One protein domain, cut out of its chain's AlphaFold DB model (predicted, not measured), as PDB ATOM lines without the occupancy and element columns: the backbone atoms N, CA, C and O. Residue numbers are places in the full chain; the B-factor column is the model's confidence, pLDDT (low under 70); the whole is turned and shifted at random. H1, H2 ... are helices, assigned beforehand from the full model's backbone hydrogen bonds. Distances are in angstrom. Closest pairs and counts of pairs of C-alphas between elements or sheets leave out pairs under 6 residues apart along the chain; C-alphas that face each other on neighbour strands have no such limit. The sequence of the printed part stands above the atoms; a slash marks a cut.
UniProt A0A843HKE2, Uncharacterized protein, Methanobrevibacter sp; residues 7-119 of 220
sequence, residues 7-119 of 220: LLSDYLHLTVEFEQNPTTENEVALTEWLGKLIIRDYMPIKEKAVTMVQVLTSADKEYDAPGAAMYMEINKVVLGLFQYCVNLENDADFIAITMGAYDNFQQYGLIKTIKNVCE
ATOM      1  N   LEU A   7     136.485 158.806 140.422       92.62
ATOM      2  CA  LEU A   7     135.179 158.368 139.939       92.62
ATOM      3  C   LEU A   7     134.245 158.084 141.114       92.62
ATOM      4  O   LEU A   7     134.637 157.450 142.096       92.62
ATOM      5  N   LEU A   8     132.992 158.527 141.021       89.69
ATOM      6  CA  LEU A   8     131.991 158.230 142.047       89.69
ATOM      7  C   LEU A   8     131.695 156.723 142.123       89.69
ATOM      8  O   LEU A   8     131.412 156.205 143.206       89.69
ATOM      9  N   SER A   9     131.788 156.015 140.995       89.75
ATOM     10  CA  SER A   9     131.642 154.558 140.946       89.75
ATOM     11  C   SER A   9     132.702 153.824 141.783       89.75
ATOM     12  O   SER A   9     132.350 152.875 142.486       89.75
ATOM     13  N   ASP A  10     133.952 154.302 141.800       91.62
ATOM     14  CA  ASP A  10     135.034 153.732 142.617       91.62
ATOM     15  C   ASP A  10     134.713 153.843 144.111       91.62
ATOM     16  O   ASP A  10     134.848 152.874 144.860       91.62
ATOM     17  N   TYR A  11     134.224 155.010 144.547       92.38
ATOM     18  CA  TYR A  11     133.783 155.207 145.928       92.38
ATOM     19  C   TYR A  11     132.664 154.233 146.299       92.38
ATOM     20  O   TYR A  11     132.735 153.555 147.323       92.38
ATOM     21  N   LEU A  12     131.632 154.143 145.455       89.69
ATOM     22  CA  LEU A  12     130.502 153.251 145.696       89.69
ATOM     23  C   LEU A  12     130.958 151.791 145.791       89.69
ATOM     24  O   LEU A  12     130.524 151.080 146.696       89.69
ATOM     25  N   HIS A  13     131.873 151.361 144.922       89.38
ATOM     26  CA  HIS A  13     132.437 150.016 144.974       89.38
ATOM     27  C   HIS A  13     133.158 149.746 146.300       89.38
ATOM     28  O   HIS A  13     132.831 148.767 146.970       89.38
ATOM     29  N   LEU A  14     134.037 150.658 146.736       91.38
ATOM     30  CA  LEU A  14     134.739 150.552 148.020       91.38
ATOM     31  C   LEU A  14     133.769 150.467 149.206       91.38
ATOM     32  O   LEU A  14     133.981 149.675 150.124       91.38
ATOM     33  N   THR A  15     132.683 151.249 149.191       90.50
ATOM     34  CA  THR A  15     131.679 151.188 150.266       90.50
ATOM     35  C   THR A  15     130.944 149.851 150.307       90.50
ATOM     36  O   THR A  15     130.743 149.309 151.391       90.50
ATOM     37  N   VAL A  16     130.619 149.272 149.147       88.50
ATOM     38  CA  VAL A  16     129.980 147.951 149.057       88.50
ATOM     39  C   VAL A  16     130.930 146.847 149.524       88.50
ATOM     40  O   VAL A  16     130.520 145.964 150.275       88.50
ATOM     41  N   GLU A  17     132.202 146.891 149.121       88.69
ATOM     42  CA  GLU A  17     133.210 145.928 149.581       88.69
ATOM     43  C   GLU A  17     133.419 146.007 151.095       88.69
ATOM     44  O   GLU A  17     133.499 144.976 151.769       88.69
ATOM     45  N   PHE A  18     133.461 147.221 151.648       90.31
ATOM     46  CA  PHE A  18     133.572 147.428 153.086       90.31
ATOM     47  C   PHE A  18     132.330 146.936 153.843       90.31
ATOM     48  O   PHE A  18     132.465 146.303 154.887       90.31
ATOM     49  N   GLU A  19     131.124 147.180 153.323       89.12
ATOM     50  CA  GLU A  19     129.874 146.700 153.922       89.12
ATOM     51  C   GLU A  19     129.806 145.166 153.955       89.12
ATOM     52  O   GLU A  19     129.410 144.571 154.960       89.12
ATOM     53  N   GLN A  20     130.239 144.512 152.875       90.19
ATOM     54  CA  GLN A  20     130.240 143.052 152.766       90.19
ATOM     55  C   GLN A  20     131.371 142.395 153.565       90.19
ATOM     56  O   GLN A  20     131.209 141.272 154.051       90.19
ATOM     57  N   ASN A  21     132.516 143.067 153.696       91.56
ATOM     58  CA  ASN A  21     133.694 142.555 154.384       91.56
ATOM     59  C   ASN A  21     134.466 143.695 155.083       91.56
ATOM     60  O   ASN A  21     135.433 144.226 154.524       91.56
ATOM     61  N   PRO A  22     134.071 144.075 156.312       90.69
ATOM     62  CA  PRO A  22     134.692 145.183 157.026       90.69
ATOM     63  C   PRO A  22     136.075 144.774 157.540       90.69
ATOM     64  O   PRO A  22     136.220 144.104 158.566       90.69
ATOM     65  N   THR A  23     137.107 145.183 156.806       93.31
ATOM     66  CA  THR A  23     138.516 144.959 157.142       93.31
ATOM     67  C   THR A  23     139.248 146.289 157.288       93.31
ATOM     68  O   THR A  23     138.843 147.301 156.716       93.31
ATOM     69  N   THR A  24     140.365 146.286 158.020       92.50
ATOM     70  CA  THR A  24     141.238 147.467 158.141       92.50
ATOM     71  C   THR A  24     141.783 147.919 156.785       92.50
ATOM     72  O   THR A  24     141.958 149.108 156.570       92.50
ATOM     73  N   GLU A  25     142.029 146.991 155.858       93.19
ATOM     74  CA  GLU A  25     142.496 147.316 154.506       93.19
ATOM     75  C   GLU A  25     141.446 148.122 153.731       93.19
ATOM     76  O   GLU A  25     141.760 149.184 153.198       93.19
ATOM     77  N   ASN A  26     140.186 147.682 153.766       89.75
ATOM     78  CA  ASN A  26     139.083 148.388 153.114       89.75
ATOM     79  C   ASN A  26     138.815 149.759 153.767       89.75
ATOM     80  O   ASN A  26     138.536 150.734 153.072       89.75
ATOM     81  N   GLU A  27     138.943 149.864 155.096       91.25
ATOM     82  CA  GLU A  27     138.829 151.142 155.818       91.25
ATOM     83  C   GLU A  27     139.926 152.138 155.408       91.25
ATOM     84  O   GLU A  27     139.654 153.323 155.185       91.25
ATOM     85  N   VAL A  28     141.168 151.657 155.282       94.69
ATOM     86  CA  VAL A  28     142.306 152.463 154.825       94.69
ATOM     87  C   VAL A  28     142.092 152.908 153.383       94.69
ATOM     88  O   VAL A  28     142.221 154.098 153.113       94.69
ATOM     89  N   ALA A  29     141.683 152.008 152.483       94.56
ATOM     90  CA  ALA A  29     141.417 152.343 151.085       94.56
ATOM     91  C   ALA A  29     140.329 153.422 150.939       94.56
ATOM     92  O   ALA A  29     140.505 154.390 150.197       94.56
ATOM     93  N   LEU A  30     139.234 153.310 151.699       93.88
ATOM     94  CA  LEU A  30     138.175 154.321 151.737       93.88
ATOM     95  C   LEU A  30     138.691 155.672 152.260       93.88
ATOM     96  O   LEU A  30     138.386 156.723 151.695       93.88
ATOM     97  N   THR A  31     139.493 155.651 153.327       94.88
ATOM     98  CA  THR A  31     140.078 156.864 153.920       94.88
ATOM     99  C   THR A  31     141.054 157.543 152.962       94.88
ATOM    100  O   THR A  31     141.029 158.766 152.816       94.88
ATOM    101  N   GLU A  32     141.895 156.767 152.280       96.44
ATOM    102  CA  GLU A  32     142.818 157.266 151.264       96.44
ATOM    103  C   GLU A  32     142.067 157.868 150.079       96.44
ATOM    104  O   GLU A  32     142.422 158.956 149.628       96.44
ATOM    105  N   TRP A  33     141.000 157.212 149.611       96.62
ATOM    106  CA  TRP A  33     140.160 157.737 148.537       96.62
ATOM    107  C   TRP A  33     139.554 159.093 148.921       96.62
ATOM    108  O   TRP A  33     139.688 160.064 148.175       96.62
ATOM    109  N   LEU A  34     138.970 159.206 150.121       96.44
ATOM    110  CA  LEU A  34     138.425 160.472 150.629       96.44
ATOM    111  C   LEU A  34     139.506 161.553 150.762       96.44
ATOM    112  O   LEU A  34     139.251 162.719 150.463       96.44
ATOM    113  N   GLY A  35     140.718 161.174 151.173       96.31
ATOM    114  CA  GLY A  35     141.859 162.080 151.317       96.31
ATOM    115  C   GLY A  35     142.376 162.670 150.000       96.31
ATOM    116  O   GLY A  35     143.090 163.672 150.032       96.31
ATOM    117  N   LYS A  36     142.010 162.089 148.852       96.38
ATOM    118  CA  LYS A  36     142.360 162.596 147.515       96.38
ATOM    119  C   LYS A  36     141.377 163.641 146.972       96.38
ATOM    120  O   LYS A  36     141.631 164.211 145.908       96.38
ATOM    121  N   LEU A  37     140.251 163.887 147.648       96.56
ATOM    122  CA  LEU A  37     139.275 164.882 147.204       96.56
ATOM    123  C   LEU A  37     139.867 166.294 147.264       96.56
ATOM    124  O   LEU A  37     140.347 166.748 148.303       96.56
ATOM    125  N   ILE A  38     139.764 167.017 146.153       96.56
ATOM    126  CA  ILE A  38     140.093 168.439 146.078       96.56
ATOM    127  C   ILE A  38     138.784 169.209 146.195       96.56
ATOM    128  O   ILE A  38     137.991 169.251 145.255       96.56
ATOM    129  N   ILE A  39     138.546 169.804 147.361       97.06
ATOM    130  CA  ILE A  39     137.292 170.491 147.680       97.06
ATOM    131  C   ILE A  39     137.557 171.992 147.756       97.06
ATOM    132  O   ILE A  39     138.446 172.433 148.485       97.06
ATOM    133  N   ARG A  40     136.776 172.781 147.019       96.06
ATOM    134  CA  ARG A  40     136.747 174.239 147.193       96.06
ATOM    135  C   ARG A  40     135.818 174.605 148.344       96.06
ATOM    136  O   ARG A  40     134.781 173.980 148.524       96.06
ATOM    137  N   ASP A  41     136.164 175.636 149.097       96.56
ATOM    138  CA  ASP A  41     135.324 176.201 150.159       96.56
ATOM    139  C   ASP A  41     134.206 177.101 149.602       96.56
ATOM    140  O   ASP A  41     133.156 177.256 150.224       96.56
ATOM    141  N   TYR A  42     134.414 177.657 148.405       94.31
ATOM    142  CA  TYR A  42     133.533 178.631 147.775       94.31
ATOM    143  C   TYR A  42     133.192 178.284 146.321       94.31
ATOM    144  O   TYR A  42     134.064 178.002 145.494       94.31
ATOM    145  N   MET A  43     131.908 178.414 145.977       88.44
ATOM    146  CA  MET A  43     131.408 178.351 144.604       88.44
ATOM    147  C   MET A  43     130.973 179.745 144.114       88.44
ATOM    148  O   MET A  43     130.139 180.386 144.751       88.44
ATOM    149  N   PRO A  44     131.442 180.248 142.961       83.06
ATOM    150  CA  PRO A  44     130.966 181.524 142.423       83.06
ATOM    151  C   PRO A  44     129.445 181.549 142.208       83.06
ATOM    152  O   PRO A  44     128.857 180.557 141.785       83.06
ATOM    153  N   ILE A  45     128.793 182.702 142.417       73.62
ATOM    154  CA  ILE A  45     127.324 182.834 142.275       73.62
ATOM    155  C   ILE A  45     126.804 182.340 140.917       73.62
ATOM    156  O   ILE A  45     125.738 181.732 140.853       73.62
ATOM    157  N   LYS A  46     127.552 182.565 139.831       70.38
ATOM    158  CA  LYS A  46     127.173 182.079 138.496       70.38
ATOM    159  C   LYS A  46     127.078 180.551 138.452       70.38
ATOM    160  O   LYS A  46     126.153 180.022 137.848       70.38
ATOM    161  N   GLU A  47     128.019 179.861 139.086       78.00
ATOM    162  CA  GLU A  47     128.018 178.401 139.167       78.00
ATOM    163  C   GLU A  47     126.914 177.915 140.104       78.00
ATOM    164  O   GLU A  47     126.149 177.044 139.708       78.00
ATOM    165  N   LYS A  48     126.712 178.572 141.257       81.06
ATOM    166  CA  LYS A  48     125.570 178.287 142.144       81.06
ATOM    167  C   LYS A  48     124.231 178.381 141.419       81.06
ATOM    168  O   LYS A  48     123.359 177.552 141.644       81.06
ATOM    169  N   ALA A  49     124.060 179.374 140.545       70.12
ATOM    170  CA  ALA A  49     122.840 179.532 139.762       70.12
ATOM    171  C   ALA A  49     122.622 178.365 138.783       70.12
ATOM    172  O   ALA A  49     121.505 177.868 138.677       70.12
ATOM    173  N   VAL A  50     123.677 177.900 138.102       74.88
ATOM    174  CA  VAL A  50     123.607 176.723 137.214       74.88
ATOM    175  C   VAL A  50     123.266 175.466 138.013       74.88
ATOM    176  O   VAL A  50     122.327 174.754 137.665       74.88
ATOM    177  N   THR A  51     123.970 175.248 139.121       81.75
ATOM    178  CA  THR A  51     123.749 174.140 140.051       81.75
ATOM    179  C   THR A  51     122.320 174.121 140.599       81.75
ATOM    180  O   THR A  51     121.650 173.093 140.587       81.75
ATOM    181  N   MET A  52     121.809 175.277 141.024       82.56
ATOM    182  CA  MET A  52     120.433 175.429 141.493       82.56
ATOM    183  C   MET A  52     119.424 175.024 140.413       82.56
ATOM    184  O   MET A  52     118.489 174.284 140.703       82.56
ATOM    185  N   VAL A  53     119.618 175.460 139.162       72.88
ATOM    186  CA  VAL A  53     118.742 175.063 138.045       72.88
ATOM    187  C   VAL A  53     118.788 173.551 137.818       72.88
ATOM    188  O   VAL A  53     117.740 172.940 137.616       72.88
ATOM    189  N   GLN A  54     119.965 172.926 137.895       78.00
ATOM    190  CA  GLN A  54     120.101 171.471 137.761       78.00
ATOM    191  C   GLN A  54     119.340 170.719 138.861       78.00
ATOM    192  O   GLN A  54     118.616 169.776 138.556       78.00
ATOM    193  N   VAL A  55     119.446 171.162 140.120       82.12
ATOM    194  CA  VAL A  55     118.718 170.567 141.256       82.12
ATOM    195  C   VAL A  55     117.202 170.713 141.094       82.12
ATOM    196  O   VAL A  55     116.460 169.758 141.299       82.12
ATOM    197  N   LEU A  56     116.727 171.901 140.712       75.31
ATOM    198  CA  LEU A  56     115.289 172.159 140.577       75.31
ATOM    199  C   LEU A  56     114.670 171.399 139.402       75.31
ATOM    200  O   LEU A  56     113.541 170.932 139.500       75.31
ATOM    201  N   THR A  57     115.400 171.257 138.296       72.69
ATOM    202  CA  THR A  57     114.902 170.554 137.101       72.69
ATOM    203  C   THR A  57     114.924 169.035 137.251       72.69
ATOM    204  O   THR A  57     114.117 168.356 136.627       72.69
ATOM    205  N   SER A  58     115.787 168.480 138.108       72.62
ATOM    206  CA  SER A  58     115.793 167.043 138.408       72.62
ATOM    207  C   SER A  58     114.721 166.618 139.420       72.62
ATOM    208  O   SER A  58     114.482 165.418 139.586       72.62
ATOM    209  N   ALA A  59     114.061 167.580 140.074       60.81
ATOM    210  CA  ALA A  59     112.963 167.354 141.012       60.81
ATOM    211  C   ALA A  59     111.581 167.210 140.338       60.81
ATOM    212  O   ALA A  59     110.609 166.908 141.026       60.81
ATOM    213  N   ASP A  60     111.485 167.385 139.014       56.00
ATOM    214  CA  ASP A  60     110.245 167.301 138.222       56.00
ATOM    215  C   ASP A  60     109.805 165.845 137.962       56.00
ATOM    216  O   ASP A  60     109.702 165.371 136.830       56.00
ATOM    217  N   LYS A  61     109.625 165.079 139.038       56.69
ATOM    218  CA  LYS A  61     109.141 163.695 139.002       56.69
ATOM    219  C   LYS A  61     107.841 163.592 139.796       56.69
ATOM    220  O   LYS A  61     107.683 164.256 140.817       56.69
ATOM    221  N   GLU A  62     106.927 162.737 139.335       56.28
ATOM    222  CA  GLU A  62     105.638 162.446 139.981       56.28
ATOM    223  C   GLU A  62     105.837 161.743 141.340       56.28
ATOM    224  O   GLU A  62     105.676 160.530 141.469       56.28
ATOM    225  N   TYR A  63     106.214 162.500 142.367       60.03
ATOM    226  CA  TYR A  63     106.283 162.038 143.750       60.03
ATOM    227  C   TYR A  63     105.197 162.706 144.596       60.03
ATOM    228  O   TYR A  63     104.763 163.825 144.317       60.03
ATOM    229  N   ASP A  64     104.770 162.026 145.661       64.44
ATOM    230  CA  ASP A  64     104.023 162.674 146.734       64.44
ATOM    231  C   ASP A  64     104.923 163.674 147.489       64.44
ATOM    232  O   ASP A  64     106.142 163.697 147.311       64.44
ATOM    233  N   ALA A  65     104.337 164.541 148.321       67.31
ATOM    234  CA  ALA A  65     105.101 165.596 148.993       67.31
ATOM    235  C   ALA A  65     106.300 165.069 149.824       67.31
ATOM    236  O   ALA A  65     107.382 165.653 149.716       67.31
ATOM    237  N   PRO A  66     106.182 163.967 150.599       70.38
ATOM    238  CA  PRO A  66     107.328 163.369 151.287       70.38
ATOM    239  C   PRO A  66     108.405 162.840 150.331       70.38
ATOM    240  O   PRO A  66     109.591 163.089 150.551       70.38
ATOM    241  N   GLY A  67     108.008 162.147 149.257       71.56
ATOM    242  CA  GLY A  67     108.934 161.662 148.242       71.56
ATOM    243  C   GLY A  67     109.681 162.809 147.568       71.56
ATOM    244  O   GLY A  67     110.907 162.781 147.493       71.56
ATOM    245  N   ALA A  68     108.971 163.862 147.159       73.56
ATOM    246  CA  ALA A  68     109.563 165.041 146.535       73.56
ATOM    247  C   ALA A  68     110.586 165.730 147.453       73.56
ATOM    248  O   ALA A  68     111.679 166.070 147.000       73.56
ATOM    249  N   ALA A  69     110.276 165.880 148.746       75.75
ATOM    250  CA  ALA A  69     111.202 166.460 149.720       75.75
ATOM    251  C   ALA A  69     112.486 165.625 149.866       75.75
ATOM    252  O   ALA A  69     113.590 166.163 149.845       75.75
ATOM    253  N   MET A  70     112.353 164.302 149.950       81.19
ATOM    254  CA  MET A  70     113.495 163.393 150.052       81.19
ATOM    255  C   MET A  70     114.364 163.404 148.788       81.19
ATOM    256  O   MET A  70     115.585 163.517 148.880       81.19
ATOM    257  N   TYR A  71     113.755 163.330 147.600       80.44
ATOM    258  CA  TYR A  71     114.493 163.412 146.337       80.44
ATOM    259  C   TYR A  71     115.171 164.769 146.154       80.44
ATOM    260  O   TYR A  71     116.288 164.822 145.643       80.44
ATOM    261  N   MET A  72     114.542 165.855 146.612       84.31
ATOM    262  CA  MET A  72     115.163 167.176 146.627       84.31
ATOM    263  C   MET A  72     116.433 167.184 147.486       84.31
ATOM    264  O   MET A  72     117.453 167.703 147.041       84.31
ATOM    265  N   GLU A  73     116.417 166.573 148.673       87.00
ATOM    266  CA  GLU A  73     117.616 166.477 149.518       87.00
ATOM    267  C   GLU A  73     118.731 165.638 148.880       87.00
ATOM    268  O   GLU A  73     119.896 166.047 148.884       87.00
ATOM    269  N   ILE A  74     118.389 164.518 148.239       88.12
ATOM    270  CA  ILE A  74     119.364 163.720 147.480       88.12
ATOM    271  C   ILE A  74     119.964 164.562 146.345       88.12
ATOM    272  O   ILE A  74     121.185 164.621 146.188       88.12
ATOM    273  N   ASN A  75     119.127 165.272 145.586       87.12
ATOM    274  CA  ASN A  75     119.573 166.121 144.485       87.12
ATOM    275  C   ASN A  75     120.462 167.273 144.969       87.12
ATOM    276  O   ASN A  75     121.485 167.542 144.342       87.12
ATOM    277  N   LYS A  76     120.143 167.918 146.098       91.31
ATOM    278  CA  LYS A  76     121.008 168.944 146.704       91.31
ATOM    279  C   LYS A  76     122.407 168.405 146.991       91.31
ATOM    280  O   LYS A  76     123.380 169.112 146.752       91.31
ATOM    281  N   VAL A  77     122.541 167.153 147.428       92.69
ATOM    282  CA  VAL A  77     123.861 166.541 147.635       92.69
ATOM    283  C   VAL A  77     124.554 166.235 146.308       92.69
ATOM    284  O   VAL A  77     125.657 166.717 146.062       92.69
ATOM    285  N   VAL A  78     123.922 165.465 145.430       87.94
ATOM    286  CA  VAL A  78     124.622 164.932 144.255       87.94
ATOM    287  C   VAL A  78     124.829 165.998 143.176       87.94
ATOM    288  O   VAL A  78     125.898 166.082 142.578       87.94
ATOM    289  N   LEU A  79     123.817 166.826 142.911       87.25
ATOM    290  CA  LEU A  79     123.915 167.915 141.936       87.25
ATOM    291  C   LEU A  79     124.468 169.189 142.563       87.25
ATOM    292  O   LEU A  79     124.994 170.007 141.825       87.25
ATOM    293  N   GLY A  80     124.350 169.368 143.883       92.38
ATOM    294  CA  GLY A  80     124.799 170.572 144.583       92.38
ATOM    295  C   GLY A  80     126.131 170.413 145.307       92.38
ATOM    296  O   GLY A  80     127.122 171.018 144.904       92.38
ATOM    297  N   LEU A  81     126.168 169.620 146.379       96.12
ATOM    298  CA  LEU A  81     127.350 169.467 147.233       96.12
ATOM    299  C   LEU A  81     128.557 168.941 146.450       96.12
ATOM    300  O   LEU A  81     129.660 169.456 146.607       96.12
ATOM    301  N   PHE A  82     128.367 167.960 145.568       94.19
ATOM    302  CA  PHE A  82     129.482 167.373 144.814       94.19
ATOM    303  C   PHE A  82     130.117 168.345 143.811       94.19
ATOM    304  O   PHE A  82     131.277 168.168 143.456       94.19
ATOM    305  N   GLN A  83     129.436 169.433 143.432       93.56
ATOM    306  CA  GLN A  83     130.018 170.498 142.598       93.56
ATOM    307  C   GLN A  83     131.107 171.306 143.327       93.56
ATOM    308  O   GLN A  83     131.776 172.148 142.719       93.56
ATOM    309  N   TYR A  84     131.284 171.102 144.637       96.19
ATOM    310  CA  TYR A  84     132.423 171.635 145.385       96.19
ATOM    311  C   TYR A  84     133.688 170.775 145.227       96.19
ATOM    312  O   TYR A  84     134.781 171.252 145.523       96.19
ATOM    313  N   CYS A  85     133.575 169.551 144.714       95.69
ATOM    314  CA  CYS A  85     134.721 168.703 144.411       95.69
ATOM    315  C   CYS A  85     135.240 169.005 143.001       95.69
ATOM    316  O   CYS A  85     134.539 168.801 142.014       95.69
ATOM    317  N   VAL A  86     136.480 169.477 142.896       93.94
ATOM    318  CA  VAL A  86     137.110 169.871 141.625       93.94
ATOM    319  C   VAL A  86     137.471 168.652 140.775       93.94
ATOM    320  O   VAL A  86     137.399 168.703 139.550       93.94
ATOM    321  N   ASN A  87     137.837 167.549 141.429       95.31
ATOM    322  CA  ASN A  87     138.325 166.337 140.781       95.31
ATOM    323  C   ASN A  87     137.372 165.137 140.888       95.31
ATOM    324  O   ASN A  87     137.769 164.037 140.517       95.31
ATOM    325  N   LEU A  88     136.142 165.323 141.378       93.25
ATOM    326  CA  LEU A  88     135.140 164.256 141.427       93.25
ATOM    327  C   LEU A  88     134.348 164.220 140.118       93.25
ATOM    328  O   LEU A  88     133.668 165.180 139.762       93.25
ATOM    329  N   GLU A  89     134.402 163.093 139.422       90.12
ATOM    330  CA  GLU A  89     133.598 162.823 138.240       90.12
ATOM    331  C   GLU A  89     132.421 161.925 138.621       90.12
ATOM    332  O   GLU A  89     132.593 160.836 139.172       90.12
ATOM    333  N   ASN A  90     131.206 162.392 138.330       80.94
ATOM    334  CA  ASN A  90     130.022 161.558 138.466       80.94
ATOM    335  C   ASN A  90     129.822 160.729 137.192       80.94
ATOM    336  O   ASN A  90     129.142 161.154 136.259       80.94
ATOM    337  N   ASP A  91     130.439 159.554 137.175       83.88
ATOM    338  CA  ASP A  91     130.315 158.537 136.131       83.88
ATOM    339  C   ASP A  91     129.244 157.477 136.454       83.88
ATOM    340  O   ASP A  91     128.844 156.694 135.590       83.88
ATOM    341  N   ALA A  92     128.742 157.474 137.690       66.88
ATOM    342  CA  ALA A  92     127.616 156.665 138.122       66.88
ATOM    343  C   ALA A  92     126.318 157.339 137.653       66.88
ATOM    344  O   ALA A  92     125.711 158.116 138.385       66.88
ATOM    345  N   ASP A  93     125.956 157.073 136.394       61.09
ATOM    346  CA  ASP A  93     124.765 157.542 135.673       61.09
ATOM    347  C   ASP A  93     123.667 158.092 136.609       61.09
ATOM    348  O   ASP A  93     123.101 157.351 137.412       61.09
ATOM    349  N   PHE A  94     123.385 159.399 136.544       52.00
ATOM    350  CA  PHE A  94     122.626 160.168 137.555       52.00
ATOM    351  C   PHE A  94     121.251 159.573 137.927       52.00
ATOM    352  O   PHE A  94     120.699 159.855 138.990       52.00
ATOM    353  N   ILE A  95     120.692 158.745 137.043       45.00
ATOM    354  CA  ILE A  95     119.418 158.034 137.202       45.00
ATOM    355  C   ILE A  95     119.526 156.867 138.209       45.00
ATOM    356  O   ILE A  95     118.512 156.444 138.762       45.00
ATOM    357  N   ALA A  96     120.733 156.375 138.491       49.34
ATOM    358  CA  ALA A  96     121.009 155.244 139.374       49.34
ATOM    359  C   ALA A  96     121.264 155.633 140.843       49.34
ATOM    360  O   ALA A  96     121.414 154.745 141.687       49.34
ATOM    361  N   ILE A  97     121.305 156.926 141.182       63.06
ATOM    362  CA  ILE A  97     121.546 157.358 142.563       63.06
ATOM    363  C   ILE A  97     120.247 157.245 143.359       63.06
ATOM    364  O   ILE A  97     119.366 158.102 143.337       63.06
ATOM    365  N   THR A  98     120.128 156.101 144.022       70.31
ATOM    366  CA  THR A  98     119.010 155.736 144.891       70.31
ATOM    367  C   THR A  98     119.207 156.283 146.305       70.31
ATOM    368  O   THR A  98     120.296 156.726 146.674       70.31
ATOM    369  N   MET A  99     118.171 156.174 147.140       79.25
ATOM    370  CA  MET A  99     118.294 156.410 148.584       79.25
ATOM    371  C   MET A  99     119.446 155.611 149.213       79.25
ATOM    372  O   MET A  99     120.163 156.144 150.047       79.25
ATOM    373  N   GLY A 100     119.685 154.372 148.766       80.75
ATOM    374  CA  GLY A 100     120.781 153.552 149.291       80.75
ATOM    375  C   GLY A 100     122.165 154.124 148.974       80.75
ATOM    376  O   GLY A 100     123.062 154.082 149.809       80.75
ATOM    377  N   ALA A 101     122.341 154.730 147.796       82.25
ATOM    378  CA  ALA A 101     123.586 155.425 147.473       82.25
ATOM    379  C   ALA A 101     123.771 156.678 148.348       82.25
ATOM    380  O   ALA A 101     124.873 156.928 148.831       82.25
ATOM    381  N   TYR A 102     122.689 157.421 148.606       87.31
ATOM    382  CA  TYR A 102     122.714 158.550 149.536       87.31
ATOM    383  C   TYR A 102     123.127 158.126 150.952       87.31
ATOM    384  O   TYR A 102     124.012 158.747 151.546       87.31
ATOM    385  N   ASP A 103     122.545 157.040 151.464       88.44
ATOM    386  CA  ASP A 103     122.897 156.493 152.775       88.44
ATOM    387  C   ASP A 103     124.377 156.095 152.831       88.44
ATOM    388  O   ASP A 103     125.056 156.433 153.801       88.44
ATOM    389  N   ASN A 104     124.925 155.502 151.763       88.19
ATOM    390  CA  ASN A 104     126.359 155.209 151.670       88.19
ATOM    391  C   ASN A 104     127.221 156.476 151.727       88.19
ATOM    392  O   ASN A 104     128.183 156.524 152.495       88.19
ATOM    393  N   PHE A 105     126.864 157.529 150.983       92.19
ATOM    394  CA  PHE A 105     127.596 158.802 151.026       92.19
ATOM    395  C   PHE A 105     127.614 159.417 152.434       92.19
ATOM    396  O   PHE A 105     128.589 160.073 152.821       92.19
ATOM    397  N   GLN A 106     126.538 159.221 153.198       92.62
ATOM    398  CA  GLN A 106     126.401 159.707 154.566       92.62
ATOM    399  C   GLN A 106     127.186 158.835 155.558       92.62
ATOM    400  O   GLN A 106     127.997 159.353 156.329       92.62
ATOM    401  N   GLN A 107     126.953 157.522 155.537       92.06
ATOM    402  CA  GLN A 107     127.507 156.540 156.471       92.06
ATOM    403  C   GLN A 107     129.028 156.450 156.371       92.06
ATOM    404  O   GLN A 107     129.716 156.413 157.392       92.06
ATOM    405  N   TYR A 108     129.551 156.474 155.148       93.62
ATOM    406  CA  TYR A 108     130.973 156.315 154.861       93.62
ATOM    407  C   TYR A 108     131.688 157.653 154.637       93.62
ATOM    408  O   TYR A 108     132.782 157.704 154.083       93.62
ATOM    409  N   GLY A 109     131.085 158.756 155.089       94.56
ATOM    410  CA  GLY A 109     131.794 160.007 155.344       94.56
ATOM    411  C   GLY A 109     132.082 160.899 154.136       94.56
ATOM    412  O   GLY A 109     132.723 161.933 154.334       94.56
ATOM    413  N   LEU A 110     131.592 160.593 152.929       96.25
ATOM    414  CA  LEU A 110     131.773 161.462 151.758       96.25
ATOM    415  C   LEU A 110     131.116 162.829 151.968       96.25
ATOM    416  O   LEU A 110     131.788 163.857 151.886       96.25
ATOM    417  N   ILE A 111     129.828 162.848 152.336       96.56
ATOM    418  CA  ILE A 111     129.087 164.097 152.586       96.56
ATOM    419  C   ILE A 111     129.777 164.913 153.680       96.56
ATOM    420  O   ILE A 111     129.999 166.112 153.521       96.56
ATOM    421  N   LYS A 112     130.149 164.261 154.787       97.38
ATOM    422  CA  LYS A 112     130.829 164.918 155.910       97.38
ATOM    423  C   LYS A 112     132.164 165.528 155.480       97.38
ATOM    424  O   LYS A 112     132.456 166.657 155.857       97.38
ATOM    425  N   THR A 113     132.953 164.797 154.698       97.81
ATOM    426  CA  THR A 113     134.273 165.243 154.236       97.81
ATOM    427  C   THR A 113     134.165 166.505 153.390       97.81
ATOM    428  O   THR A 113     134.878 167.470 153.654       97.81
ATOM    429  N   ILE A 114     133.215 166.542 152.453       97.88
ATOM    430  CA  ILE A 114     132.975 167.720 151.610       97.88
ATOM    431  C   ILE A 114     132.444 168.887 152.456       97.88
ATOM    432  O   ILE A 114     132.990 169.990 152.418       97.88
ATOM    433  N   LYS A 115     131.423 168.636 153.291       96.69
ATOM    434  CA  LYS A 115     130.813 169.672 154.138       96.69
ATOM    435  C   LYS A 115     131.809 170.323 155.093       96.69
ATOM    436  O   LYS A 115     131.746 171.532 155.255       96.69
ATOM    437  N   ASN A 116     132.746 169.578 155.677       97.38
ATOM    438  CA  ASN A 116     133.745 170.151 156.587       97.38
ATOM    439  C   ASN A 116     134.564 171.297 155.960       97.38
ATOM    440  O   ASN A 116     135.142 172.090 156.698       97.38
ATOM    441  N   VAL A 117     134.633 171.373 154.627       97.81
ATOM    442  CA  VAL A 117     135.345 172.431 153.898       97.81
ATOM    443  C   VAL A 117     134.400 173.547 153.447       97.81
ATOM    444  O   VAL A 117     134.753 174.717 153.552       97.81
ATOM    445  N   CYS A 118     133.202 173.213 152.956       96.56
ATOM    446  CA  CYS A 118     132.322 174.165 152.267       96.56
ATOM    447  C   CYS A 118     130.962 174.411 152.946       96.56
ATOM    448  O   CYS A 118     130.052 174.935 152.306       96.56
ATOM    449  N   GLU A 119     130.772 174.010 154.209       95.44
ATOM    450  CA  GLU A 119     129.465 174.010 154.891       95.44
ATOM    451  C   GLU A 119     128.718 175.346 154.806       95.44
ATOM    452  O   GLU A 119     127.528 175.363 154.486       95.44
TER     453      GLU A 119
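AT A GLANCE: This is residues 7 to 119 of the 220 residues of an uncharacterized protein of Methanobrevibacter sp (UniProt A0A843HKE2). Two helical hairpins, H3 with H4 and H1 with H2, stand at the two ends of the domain, and the short helices H5 and H6 sit in the space between them. Residues 36 to 44 run from H2 to H3 along one edge, and the turn at residues 20 to 25 sticks out at the other end of the first hairpin. The printed part has 113 residues with six named helices, H1 to H6 in chain order, and no named strand; its class is all helix. It is compact, with a radius of gyration of the C-alphas of 14.6 A and spans of 41 by 32 by 22 A.

IN THESE COORDINATES: H4, the longest helix, is residues 65 to 84 and measures 28.2 A, from C-alpha 65 at (105.101, 165.596, 148.993) to C-alpha 84 at (132.423, 171.635, 145.385). H3 is residues 45 to 58, 19.9 A. H6 is residues 110 to 119, 13.1 A, and H5 is residues 99 to 107, 12.1 A. H1 is residues 8 to 20, 18.7 A, and begins with C-alpha 8 at (131.991, 158.230, 142.047). H2 is residues 24 to 35, 16.1 A.

HOW THE PARTS SIT: H4 and H3 touch as a hairpin, running opposite ways at a steep tilt of 35.5 degrees, only just past shallow; the closest C-alphas are those of Val 55 and Asn 75, 5.6 A apart. With residues 77 to 84 alone, H4 touches H6, about perpendicular at 72 degrees, only just past steep; the closest C-alphas, of Tyr 84 and Cys 118, are 7.3 A apart. H4 and H5 are close but not clearly touching, with the C-alphas of Ile 74 and Tyr 102 closest at 6.5 A. H5 and H1 only just touch, with 3 pairs of C-alphas within 8 A and Thr 15 to Asn 104 closest at 6.8 A; H1 does so with residues 12 to 15 alone. H1 and H2 touch as a hairpin, opposite ways at a shallow tilt of 23 degrees, closest at the C-alphas of Phe 18 and Asn 26, 5.6 A. H2 and H3 are apart. In H1, H2, H3 and H5 every O i to N i+4 pair is within hydrogen-bond range; in H4 13 of 16 are, and in H6 5 of 6.

THE WHOLE: The C-alphas farthest apart, of Asn 21 and Lys 46, are 43.1 A from each other. The printed part has no cut. The link from H4 to H5, 14 residues, is long. The mean pLDDT of the printed part is 85.1; it is under 70 at residues 59 to 65, of which 65 belongs to H4, and at residues 92 to 97.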